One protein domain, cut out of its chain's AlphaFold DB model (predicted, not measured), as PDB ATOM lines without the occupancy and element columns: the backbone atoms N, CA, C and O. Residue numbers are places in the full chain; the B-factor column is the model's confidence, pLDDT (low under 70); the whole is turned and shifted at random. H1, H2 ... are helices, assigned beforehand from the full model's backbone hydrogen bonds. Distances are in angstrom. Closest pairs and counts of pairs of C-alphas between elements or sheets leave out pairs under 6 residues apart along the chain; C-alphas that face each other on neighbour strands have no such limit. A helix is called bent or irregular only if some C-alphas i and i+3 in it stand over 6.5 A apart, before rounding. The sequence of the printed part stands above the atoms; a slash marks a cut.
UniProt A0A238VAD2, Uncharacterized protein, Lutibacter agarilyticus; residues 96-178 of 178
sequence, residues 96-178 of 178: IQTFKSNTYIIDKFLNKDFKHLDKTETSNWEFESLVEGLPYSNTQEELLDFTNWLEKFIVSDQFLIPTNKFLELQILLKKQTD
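Overview. This is residues 96 to 178 of the 178 residues of an uncharacterized protein of Lutibacter agarilyticus (UniProt A0A238VAD2). Two longer helices, H4 and H5, form a wide corner, with the short helices H1 and H2 in the space it encloses and H3 on the far side of H2. H1 packs on H5, a long loop runs from H2 to H3, and residues 140 to 145 stick out at the start of H4. The printed part has 83 residues with five named helices, H1 to H5 in order, and no named strand; the class is all helix. It is compact, with a radius of gyration of the C-alphas of 13.7 A, and spans 45 by 29 by 19 A.

Along the chain. H1 is residues 96 to 101, with C-alpha 96 at (38.138, 101.674, 19.843). H2 is residues 105 to 109. H3, residues 128 to 133, is only just irregular: C-alphas 130 and 133 are 6.55 A apart. H4, residues 141 to 153, is 19.3 A long and irregular, with C-alphas 142 and 145 7.7 A apart. H5, residues 157 to 177, is 30.1 A long and ends with C-alpha 177 at (41.258, 77.159, 25.515).

Arrangement. H1 touches H5, with residues 159 to 166 of H5 alone, at a shallow tilt of 24 degrees, the same way; their closest C-alphas, of Ile 96 and Phe 159, are 6.5 A apart. H1 and H2 only just touch, with 3 pairs of C-alphas within 8 A, and only at the corner; the closest C-alphas, of Phe 99 and Ile 105, are 6.9 A apart. H2 and H3 are close but not clearly touching, with the closest C-alphas, of Ile 105 and Val 131, 6.0 A apart. H4 and H5 are close but not clearly touching, about perpendicular at 77 degrees; their closest C-alphas, of Phe 153 and Phe 159, are 6.5 A apart. H3 and H4 are apart. In H1 and H2 every O i to N i+4 pair is within hydrogen-bond range; H4 has 6 of 9, H5 16 of 17 and H3 0 of 2, with 2 of 3 O i to N i+3 pairs in H3.

Size, cuts and confidence. The C-alphas of Glu 141 and Asp 178, the two farthest apart, are 45.0 A from each other. The printed part has no cut. The link from H2 to H3 is long, with 18 residues. Residue 178, the chain's last, is the one printed residue with pLDDT under 70.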
ATOM      1  N   ILE A  96      38.190 103.093  20.227       98.56
ATOM      2  CA  ILE A  96      38.138 101.674  19.843       98.56
ATOM      3  C   ILE A  96      39.284 100.903  20.516       98.56
ATOM      4  O   ILE A  96      39.070  99.804  21.021       98.56
ATOM      5  N   GLN A  97      40.493 101.476  20.567       98.00
ATOM      6  CA  GLN A  97      41.610 100.878  21.309       98.00
ATOM      7  C   GLN A  97      41.307 100.772  22.812       98.00
ATOM      8  O   GLN A  97      41.583  99.742  23.416       98.00
ATOM      9  N   THR A  98      40.707 101.809  23.399       98.19
ATOM     10  CA  THR A  98      40.301 101.831  24.812       98.19
ATOM     11  C   THR A  98      39.312 100.703  25.110       98.19
ATOM     12  O   THR A  98      39.544  99.924  26.027       98.19
ATOM     13  N   PHE A  99      38.270 100.550  24.284       97.56
ATOM     14  CA  PHE A  99      37.281  99.479  24.417       97.56
ATOM     15  C   PHE A  99      37.913  98.086  24.335       97.56
ATOM     16  O   PHE A  99      37.598  97.206  25.130       97.56
ATOM     17  N   LYS A 100      38.832  97.882  23.385       95.81
ATOM     18  CA  LYS A 100      39.539  96.602  23.231       95.81
ATOM     19  C   LYS A 100      40.451  96.285  24.416       95.81
ATOM     20  O   LYS A 100      40.707  95.118  24.671       95.81
ATOM     21  N   SER A 101      40.940  97.307  25.115       95.81
ATOM     22  CA  SER A 101      41.790  97.143  26.294       95.81
ATOM     23  C   SER A 101      40.990  96.843  27.565       95.81
ATOM     24  O   SER A 101      41.510  96.171  28.448       95.81
ATOM     25  N   ASN A 102      39.761  97.350  27.678       96.38
ATOM     26  CA  ASN A 102      38.815  96.996  28.734       96.38
ATOM     27  C   ASN A 102      37.385  97.300  28.261       96.38
ATOM     28  O   ASN A 102      37.042  98.451  27.975       96.38
ATOM     29  N   THR A 103      36.541  96.270  28.206       95.94
ATOM     30  CA  THR A 103      35.176  96.366  27.665       95.94
ATOM     31  C   THR A 103      34.192  97.073  28.595       95.94
ATOM     32  O   THR A 103      33.123  97.465  28.143       95.94
ATOM     33  N   TYR A 104      34.548  97.269  29.868       96.50
ATOM     34  CA  TYR A 104      33.693  97.863  30.899       96.50
ATOM     35  C   TYR A 104      33.893  99.379  31.042       96.50
ATOM     36  O   TYR A 104      33.030 100.064  31.588       96.50
ATOM     37  N   ILE A 105      35.005  99.940  30.540       96.94
ATOM     38  CA  ILE A 105      35.341 101.364  30.730       96.94
ATOM     39  C   ILE A 105      34.263 102.308  30.198       96.94
ATOM     40  O   ILE A 105      33.938 103.297  30.854       96.94
ATOM     41  N   ILE A 106      33.730 102.035  29.005       97.19
ATOM     42  CA  ILE A 106      32.757 102.929  28.363       97.19
ATOM     43  C   ILE A 106      31.430 102.888  29.116       97.19
ATOM     44  O   ILE A 106      30.866 103.942  29.409       97.19
ATOM     45  N   ASP A 107      30.963 101.689  29.466       96.44
ATOM     46  CA  ASP A 107      29.730 101.513  30.228       96.44
ATOM     47  C   ASP A 107      29.859 102.153  31.615       96.44
ATOM     48  O   ASP A 107      28.973 102.901  32.024       96.44
ATOM     49  N   LYS A 108      31.012 102.000  32.286       97.31
ATOM     50  CA  LYS A 108      31.280 102.651  33.576       97.31
ATOM     51  C   LYS A 108      31.254 104.169  33.459       97.31
ATOM     52  O   LYS A 108      30.617 104.826  34.276       97.31
ATOM     53  N   PHE A 109      31.933 104.725  32.453       97.94
ATOM     54  CA  PHE A 109      31.962 106.169  32.220       97.94
ATOM     55  C   PHE A 109      30.554 106.734  31.984       97.94
ATOM     56  O   PHE A 109      30.217 107.789  32.515       97.94
ATOM     57  N   LEU A 110      29.725 106.025  31.211       97.25
ATOM     58  CA  LEU A 110      28.348 106.417  30.899       97.25
ATOM     59  C   LEU A 110      27.329 106.034  31.984       97.25
ATOM     60  O   LEU A 110      26.144 106.319  31.812       97.25
ATOM     61  N   ASN A 111      27.770 105.401  33.074       95.38
ATOM     62  CA  ASN A 111      26.913 104.860  34.126       95.38
ATOM     63  C   ASN A 111      25.814 103.918  33.578       95.38
ATOM     64  O   ASN A 111      24.635 104.064  33.903       95.38
ATOM     65  N   LYS A 112      26.209 102.988  32.702       93.50
ATOM     66  CA  LYS A 112      25.365 101.933  32.123       93.50
ATOM     67  C   LYS A 112      25.665 100.583  32.770       93.50
ATOM     68  O   LYS A 112      26.782 100.354  33.232       93.50
ATOM     69  N   ASP A 113      24.683  99.688  32.737       90.62
ATOM     70  CA  ASP A 113      24.863  98.302  33.169       90.62
ATOM     71  C   ASP A 113      25.885  97.579  32.288       90.62
ATOM     72  O   ASP A 113      25.907  97.741  31.062       90.62
ATOM     73  N   PHE A 114      26.713  96.748  32.918       89.94
ATOM     74  CA  PHE A 114      27.726  95.980  32.213       89.94
ATOM     75  C   PHE A 114      27.126  94.798  31.470       89.94
ATOM     76  O   PHE A 114      26.324  94.020  31.990       89.94
ATOM     77  N   LYS A 115      27.592  94.608  30.238       83.94
ATOM     78  CA  LYS A 115      27.356  93.366  29.508       83.94
ATOM     79  C   LYS A 115      28.428  92.361  29.902       83.94
ATOM     80  O   LYS A 115      29.526  92.377  29.350       83.94
ATOM     81  N   HIS A 116      28.098  91.474  30.835       84.12
ATOM     82  CA  HIS A 116      28.964  90.347  31.171       84.12
ATOM     83  C   HIS A 116      28.924  89.335  30.025       84.12
ATOM     84  O   HIS A 116      27.977  88.565  29.866       84.12
ATOM     85  N   LEU A 117      29.941  89.405  29.170       84.00
ATOM     86  CA  LEU A 117      30.132  88.481  28.064       84.00
ATOM     87  C   LEU A 117      31.058  87.361  28.515       84.00
ATOM     88  O   LEU A 117      32.086  87.617  29.137       84.00
ATOM     89  N   ASP A 118      30.720  86.130  28.146       84.00
ATOM     90  CA  ASP A 118      31.575  84.974  28.389       84.00
ATOM     91  C   ASP A 118      32.759  84.971  27.406       84.00
ATOM     92  O   ASP A 118      32.733  84.335  26.352       84.00
ATOM     93  N   LYS A 119      33.769  85.787  27.712       85.62
ATOM     94  CA  LYS A 119      34.928  86.069  26.859       85.62
ATOM     95  C   LYS A 119      36.237  85.802  27.591       85.62
ATOM     96  O   LYS A 119      36.264  85.733  28.822       85.62
ATOM     97  N   THR A 120      37.320  85.659  26.836       80.44
ATOM     98  CA  THR A 120      38.665  85.588  27.406       80.44
ATOM     99  C   THR A 120      39.012  86.896  28.121       80.44
ATOM    100  O   THR A 120      38.787  87.990  27.598       80.44
ATOM    101  N   GLU A 121      39.568  86.763  29.321       83.50
ATOM    102  CA  GLU A 121      40.172  87.847  30.088       83.50
ATOM    103  C   GLU A 121      41.438  87.286  30.746       83.50
ATOM    104  O   GLU A 121      41.371  86.405  31.601       83.50
ATOM    105  N   THR A 122      42.606  87.730  30.290       82.38
ATOM    106  CA  THR A 122      43.912  87.173  30.709       82.38
ATOM    107  C   THR A 122      44.744  88.147  31.521       82.38
ATOM    108  O   THR A 122      45.688  87.748  32.201       82.38
ATOM    109  N   SER A 123      44.387  89.428  31.471       88.38
ATOM    110  CA  SER A 123      45.027  90.483  32.240       88.38
ATOM    111  C   SER A 123      44.065  91.030  33.285       88.38
ATOM    112  O   SER A 123      42.887  91.250  33.015       88.38
ATOM    113  N   ASN A 124      44.596  91.380  34.456       87.94
ATOM    114  CA  ASN A 124      43.860  92.149  35.457       87.94
ATOM    115  C   ASN A 124      43.349  93.497  34.921       87.94
ATOM    116  O   ASN A 124      42.438  94.079  35.502       87.94
ATOM    117  N   TRP A 125      43.923  94.007  33.828       90.81
ATOM    118  CA  TRP A 125      43.438  95.217  33.175       90.81
ATOM    119  C   TRP A 125      42.167  95.014  32.353       90.81
ATOM    120  O   TRP A 125      41.485  95.991  32.058       90.81
ATOM    121  N   GLU A 126      41.836  93.777  31.991       91.31
ATOM    122  CA  GLU A 126      40.650  93.442  31.197       91.31
ATOM    123  C   GLU A 126      39.419  93.198  32.077       91.31
ATOM    124  O   GLU A 126      38.298  93.311  31.585       91.31
ATOM    125  N   PHE A 127      39.632  92.913  33.366       92.38
ATOM    126  CA  PHE A 127      38.578  92.649  34.341       92.38
ATOM    127  C   PHE A 127      37.763  93.901  34.682       92.38
ATOM    128  O   PHE A 127      38.235  95.041  34.617       92.38
ATOM    129  N   GLU A 128      36.531  93.667  35.122       92.56
ATOM    130  CA  GLU A 128      35.616  94.700  35.606       92.56
ATOM    131  C   GLU A 128      36.179  95.473  36.807       92.56
ATOM    132  O   GLU A 128      36.033  96.689  36.881       92.56
ATOM    133  N   SER A 129      36.914  94.813  37.707       93.00
ATOM    134  CA  SER A 129      37.467  95.448  38.914       93.00
ATOM    135  C   SER A 129      38.385  96.642  38.625       93.00
ATOM    136  O   SER A 129      38.514  97.541  39.457       93.00
ATOM    137  N   LEU A 130      38.981  96.727  37.425       93.44
ATOM    138  CA  LEU A 130      39.752  97.900  37.005       93.44
ATOM    139  C   LEU A 130      38.903  99.186  37.044       93.44
ATOM    140  O   LEU A 130      39.411 100.255  37.392       93.44
ATOM    141  N   VAL A 131      37.621  99.109  36.678       93.88
ATOM    142  CA  VAL A 131      36.778 100.301  36.505       93.88
ATOM    143  C   VAL A 131      36.129 100.778  37.806       93.88
ATOM    144  O   VAL A 131      35.539 101.859  37.827       93.88
ATOM    145  N   GLU A 132      36.286 100.046  38.913       91.62
ATOM    146  CA  GLU A 132      35.837 100.473  40.248       91.62
ATOM    147  C   GLU A 132      36.475 101.805  40.669       91.62
ATOM    148  O   GLU A 132      35.807 102.667  41.238       91.62
ATOM    149  N   GLY A 133      37.754 101.998  40.334       86.81
ATOM    150  CA  GLY A 133      38.528 103.199  40.648       86.81
ATOM    151  C   GLY A 133      38.519 104.280  39.563       86.81
ATOM    152  O   GLY A 133      39.353 105.184  39.625       86.81
ATOM    153  N   LEU A 134      37.646 104.191  38.550       94.56
ATOM    154  CA  LEU A 134      37.632 105.142  37.436       94.56
ATOM    155  C   LEU A 134      37.252 106.552  37.934       94.56
ATOM    156  O   LEU A 134      36.131 106.744  38.406       94.56
ATOM    157  N   PRO A 135      38.127 107.568  37.797       94.38
ATOM    158  CA  PRO A 135      37.853 108.910  38.312       94.38
ATOM    159  C   PRO A 135      37.027 109.766  37.340       94.38
ATOM    160  O   PRO A 135      36.905 110.972  37.553       94.38
ATOM    161  N   TYR A 136      36.520 109.163  36.260       97.12
ATOM    162  CA  TYR A 136      35.849 109.841  35.160       97.12
ATOM    163  C   TYR A 136      34.409 109.361  35.011       97.12
ATOM    164  O   TYR A 136      34.160 108.155  34.998       97.12
ATOM    165  N   SER A 137      33.479 110.296  34.833       96.88
ATOM    166  CA  SER A 137      32.062 110.004  34.605       96.88
ATOM    167  C   SER A 137      31.417 111.005  33.652       96.88
ATOM    168  O   SER A 137      31.846 112.153  33.524       96.88
ATOM    169  N   ASN A 138      30.318 110.582  33.034       96.38
ATOM    170  CA  ASN A 138      29.450 111.419  32.207       96.38
ATOM    171  C   ASN A 138      28.778 112.584  32.959       96.38
ATOM    172  O   ASN A 138      28.219 113.477  32.330       96.38
ATOM    173  N   THR A 139      28.823 112.587  34.292       95.44
ATOM    174  CA  THR A 139      28.272 113.654  35.140       95.44
ATOM    175  C   THR A 139      29.218 114.841  35.330       95.44
ATOM    176  O   THR A 139      28.804 115.863  35.876       95.44
ATOM    177  N   GLN A 140      30.479 114.733  34.902       96.31
ATOM    178  CA  GLN A 140      31.430 115.839  34.955       96.31
ATOM    179  C   GLN A 140      31.089 116.893  33.902       96.31
ATOM    180  O   GLN A 140      31.092 116.609  32.703       96.31
ATOM    181  N   GLU A 141      30.843 118.123  34.351       96.56
ATOM    182  CA  GLU A 141      30.458 119.248  33.494       96.56
ATOM    183  C   GLU A 141      31.481 119.484  32.371       96.56
ATOM    184  O   GLU A 141      31.117 119.653  31.208       96.56
ATOM    185  N   GLU A 142      32.774 119.394  32.688       95.94
ATOM    186  CA  GLU A 142      33.860 119.580  31.727       95.94
ATOM    187  C   GLU A 142      33.949 118.483  30.652       95.94
ATOM    188  O   GLU A 142      34.653 118.657  29.656       95.94
ATOM    189  N   LEU A 143      33.245 117.360  30.830       97.75
ATOM    190  CA  LEU A 143      33.203 116.238  29.889       97.75
ATOM    191  C   LEU A 143      31.850 116.107  29.178       97.75
ATOM    192  O   LEU A 143      31.624 115.107  28.493       97.75
ATOM    193  N   LEU A 144      30.954 117.092  29.281       97.88
ATOM    194  CA  LEU A 144      29.624 117.009  28.671       97.88
ATOM    195  C   LEU A 144      29.685 116.883  27.138       97.88
ATOM    196  O   LEU A 144      29.049 116.005  26.556       97.88
ATOM    197  N   ASP A 145      30.506 117.700  26.475       97.94
ATOM    198  CA  ASP A 145      30.693 117.622  25.018       97.94
ATOM    199  C   ASP A 145      31.276 116.271  24.590       97.94
ATOM    200  O   ASP A 145      30.863 115.694  23.579       97.94
ATOM    201  N   PHE A 146      32.219 115.749  25.382       98.62
ATOM    202  CA  PHE A 146      32.806 114.431  25.166       98.62
ATOM    203  C   PHE A 146      31.758 113.330  25.318       98.62
ATOM    204  O   PHE A 146      31.675 112.456  24.461       98.62
ATOM    205  N   THR A 147      30.921 113.409  26.351       98.56
ATOM    206  CA  THR A 147      29.823 112.471  26.614       98.56
ATOM    207  C   THR A 147      28.837 112.444  25.450       98.56
ATOM    208  O   THR A 147      28.580 111.383  24.886       98.56
ATOM    209  N   ASN A 148      28.368 113.613  25.008       98.31
ATOM    210  CA  ASN A 148      27.431 113.734  23.889       98.31
ATOM    211  C   ASN A 148      27.996 113.162  22.581       98.31
ATOM    212  O   ASN A 148      27.265 112.603  21.758       98.31
ATOM    213  N   TRP A 149      29.297 113.334  22.344       98.56
ATOM    214  CA  TRP A 149      29.966 112.712  21.206       98.56
ATOM    215  C   TRP A 149      30.098 111.199  21.379       98.56
ATOM    216  O   TRP A 149      29.815 110.462  20.434       98.56
ATOM    217  N   LEU A 150      30.505 110.750  22.567       98.50
ATOM    218  CA  LEU A 150      30.726 109.349  22.895       98.50
ATOM    219  C   LEU A 150      29.449 108.539  22.671       98.50
ATOM    220  O   LEU A 150      29.486 107.557  21.937       98.50
ATOM    221  N   GLU A 151      28.314 108.989  23.209       98.19
ATOM    222  CA  GLU A 151      27.019 108.314  23.059       98.19
ATOM    223  C   GLU A 151      26.599 108.140  21.597       98.19
ATOM    224  O   GLU A 151      26.084 107.089  21.221       98.19
ATOM    225  N   LYS A 152      26.869 109.141  20.750       98.25
ATOM    226  CA  LYS A 152      26.592 109.068  19.306       98.25
ATOM    227  C   LYS A 152      27.561 108.142  18.581       98.25
ATOM    228  O   LYS A 152      27.176 107.466  17.634       98.25
ATOM    229  N   PHE A 153      28.828 108.138  18.983       98.56
ATOM    230  CA  PHE A 153      29.853 107.365  18.296       98.56
ATOM    231  C   PHE A 153      29.762 105.869  18.617       98.56
ATOM    232  O   PHE A 153      29.905 105.058  17.706       98.56
ATOM    233  N   ILE A 154      29.447 105.482  19.857       97.75
ATOM    234  CA  ILE A 154      29.386 104.060  20.251       97.75
ATOM    235  C   ILE A 154      28.240 103.279  19.597       97.75
ATOM    236  O   ILE A 154      28.263 102.054  19.594       97.75
ATOM    237  N   VAL A 155      27.245 103.973  19.036       97.75
ATOM    238  CA  VAL A 155      26.150 103.363  18.262       97.75
ATOM    239  C   VAL A 155      26.381 103.423  16.749       97.75
ATOM    240  O   VAL A 155      25.532 102.985  15.983       97.75
ATOM    241  N   SER A 156      27.509 103.983  16.305       98.31
ATOM    242  CA  SER A 156      27.852 104.079  14.885       98.31
ATOM    243  C   SER A 156      28.523 102.806  14.373       98.31
ATOM    244  O   SER A 156      29.235 102.127  15.117       98.31
ATOM    245  N   ASP A 157      28.386 102.528  13.076       98.19
ATOM    246  CA  ASP A 157      29.059 101.401  12.415       98.19
ATOM    247  C   ASP A 157      30.582 101.460  12.567       98.19
ATOM    248  O   ASP A 157      31.243 100.432  12.718       98.19
ATOM    249  N   GLN A 158      31.150 102.672  12.581       97.81
ATOM    250  CA  GLN A 158      32.586 102.882  12.760       97.81
ATOM    251  C   GLN A 158      33.091 102.351  14.106       97.81
ATOM    252  O   GLN A 158      34.252 101.951  14.195       97.81
ATOM    253  N   PHE A 159      32.242 102.340  15.133       98.31
ATOM    254  CA  PHE A 159      32.555 101.742  16.425       98.31
ATOM    255  C   PHE A 159      32.121 100.274  16.477       98.31
ATOM    256  O   PHE A 159      32.949  99.408  16.747       98.31
ATOM    257  N   LEU A 160      30.855  99.987  16.156       98.00
ATOM    258  CA  LEU A 160      30.240  98.672  16.352       98.00
ATOM    259  C   LEU A 160      30.907  97.561  15.537       98.00
ATOM    260  O   LEU A 160      31.152  96.483  16.073       98.00
ATOM    261  N   ILE A 161      31.241  97.804  14.264       97.94
ATOM    262  CA  ILE A 161      31.859  96.784  13.401       97.94
ATOM    263  C   ILE A 161      33.185  96.273  14.000       97.94
ATOM    264  O   ILE A 161      33.318  95.063  14.219       97.94
ATOM    265  N   PRO A 162      34.186  97.130  14.291       97.81
ATOM    266  CA  PRO A 162      35.455  96.649  14.829       97.81
ATOM    267  C   PRO A 162      35.365  96.129  16.269       97.81
ATOM    268  O   PRO A 162      36.188  95.284  16.630       97.81
ATOM    269  N   THR A 163      34.437  96.616  17.099       96.88
ATOM    270  CA  THR A 163      34.297  96.142  18.487       96.88
ATOM    271  C   THR A 163      33.550  94.821  18.576       96.88
ATOM    272  O   THR A 163      33.995  93.943  19.309       96.88
ATOM    273  N   ASN A 164      32.490  94.620  17.790       96.38
ATOM    274  CA  ASN A 164      31.774  93.343  17.751       96.38
ATOM    275  C   ASN A 164      32.676  92.234  17.212       96.38
ATOM    276  O   ASN A 164      32.803  91.195  17.852       96.38
ATOM    277  N   LYS A 165      33.422  92.502  16.129       96.88
ATOM    278  CA  LYS A 165      34.426  91.558  15.617       96.88
ATOM    279  C   LYS A 165      35.468  91.189  16.678       96.88
ATOM    280  O   LYS A 165      35.905  90.046  16.746       96.88
ATOM    281  N   PHE A 166      35.895  92.147  17.501       95.94
ATOM    282  CA  PHE A 166      36.815  91.866  18.603       95.94
ATOM    283  C   PHE A 166      36.178  90.958  19.663       95.94
ATOM    284  O   PHE A 166      36.799  89.976  20.055       95.94
ATOM    285  N   LEU A 167      34.946  91.248  20.089       94.56
ATOM    286  CA  LEU A 167      34.226  90.437  21.073       94.56
ATOM    287  C   LEU A 167      33.991  89.004  20.581       94.56
ATOM    288  O   LEU A 167      34.240  88.062  21.325       94.56
ATOM    289  N   GLU A 168      33.577  88.834  19.324       94.62
ATOM    290  CA  GLU A 168      33.408  87.518  18.697       94.62
ATOM    291  C   GLU A 168      34.696  86.693  18.768       94.62
ATOM    292  O   GLU A 168      34.667  85.530  19.166       94.62
ATOM    293  N   LEU A 169      35.842  87.306  18.450       94.19
ATOM    294  CA  LEU A 169      37.143  86.642  18.537       94.19
ATOM    295  C   LEU A 169      37.503  86.262  19.979       94.19
ATOM    296  O   LEU A 169      37.981  85.155  20.198       94.19
ATOM    297  N   GLN A 170      37.249  87.133  20.960       92.56
ATOM    298  CA  GLN A 170      37.510  86.835  22.377       92.56
ATOM    299  C   GLN A 170      36.631  85.692  22.911       92.56
ATOM    300  O   GLN A 170      37.090  84.885  23.713       92.56
ATOM    301  N   ILE A 171      35.381  85.591  22.454       91.81
ATOM    302  CA  ILE A 171      34.479  84.485  22.808       91.81
ATOM    303  C   ILE A 171      34.952  83.176  22.157       91.81
ATOM    304  O   ILE A 171      34.959  82.126  22.798       91.81
ATOM    305  N   LEU A 172      35.353  83.219  20.881       91.69
ATOM    306  CA  LEU A 172      35.861  82.042  20.171       91.69
ATOM    307  C   LEU A 172      37.172  81.522  20.765       91.69
ATOM    308  O   LEU A 172      37.345  80.310  20.847       91.69
ATOM    309  N   LEU A 173      38.070  82.419  21.179       90.69
ATOM    310  CA  LEU A 173      39.331  82.049  21.823       90.69
ATOM    311  C   LEU A 173      39.087  81.309  23.137       90.69
ATOM    312  O   LEU A 173      39.658  80.239  23.319       90.69
ATOM    313  N   LYS A 174      38.185  81.811  23.990       88.25
ATOM    314  CA  LYS A 174      37.830  81.148  25.252       88.25
ATOM    315  C   LYS A 174      37.379  79.705  25.036       88.25
ATOM    316  O   LYS A 174      37.916  78.793  25.648       88.25
ATOM    317  N   LYS A 175      36.480  79.493  24.070       88.06
ATOM    318  CA  LYS A 175      35.965  78.160  23.707       88.06
ATOM    319  C   LYS A 175      37.022  77.182  23.187       88.06
ATOM    320  O   LYS A 175      36.735  75.996  23.119       88.06
ATOM    321  N   GLN A 176      38.172  77.665  22.716       83.75
ATOM    322  CA  GLN A 176      39.267  76.810  22.239       83.75
ATOM    323  C   GLN A 176      40.287  76.497  23.336       83.75
ATOM    324  O   GLN A 176      41.061  75.554  23.188       83.75
ATOM    325  N   THR A 177      40.339  77.321  24.382       75.56
ATOM    326  CA  THR A 177      41.258  77.159  25.515       75.56
ATOM    327  C   THR A 177      40.646  76.401  26.693       75.56
ATOM    328  O   THR A 177      41.405  75.974  27.561       75.56
ATOM    329  N   ASP A 178      39.320  76.245  26.703       60.91
ATOM    330  CA  ASP A 178      38.542  75.414  27.635       60.91
ATOM    331  C   ASP A 178      38.367  73.981  27.096       60.91
ATOM    332  O   ASP A 178      38.453  73.030  27.909       60.91
TER     333      ASP A 178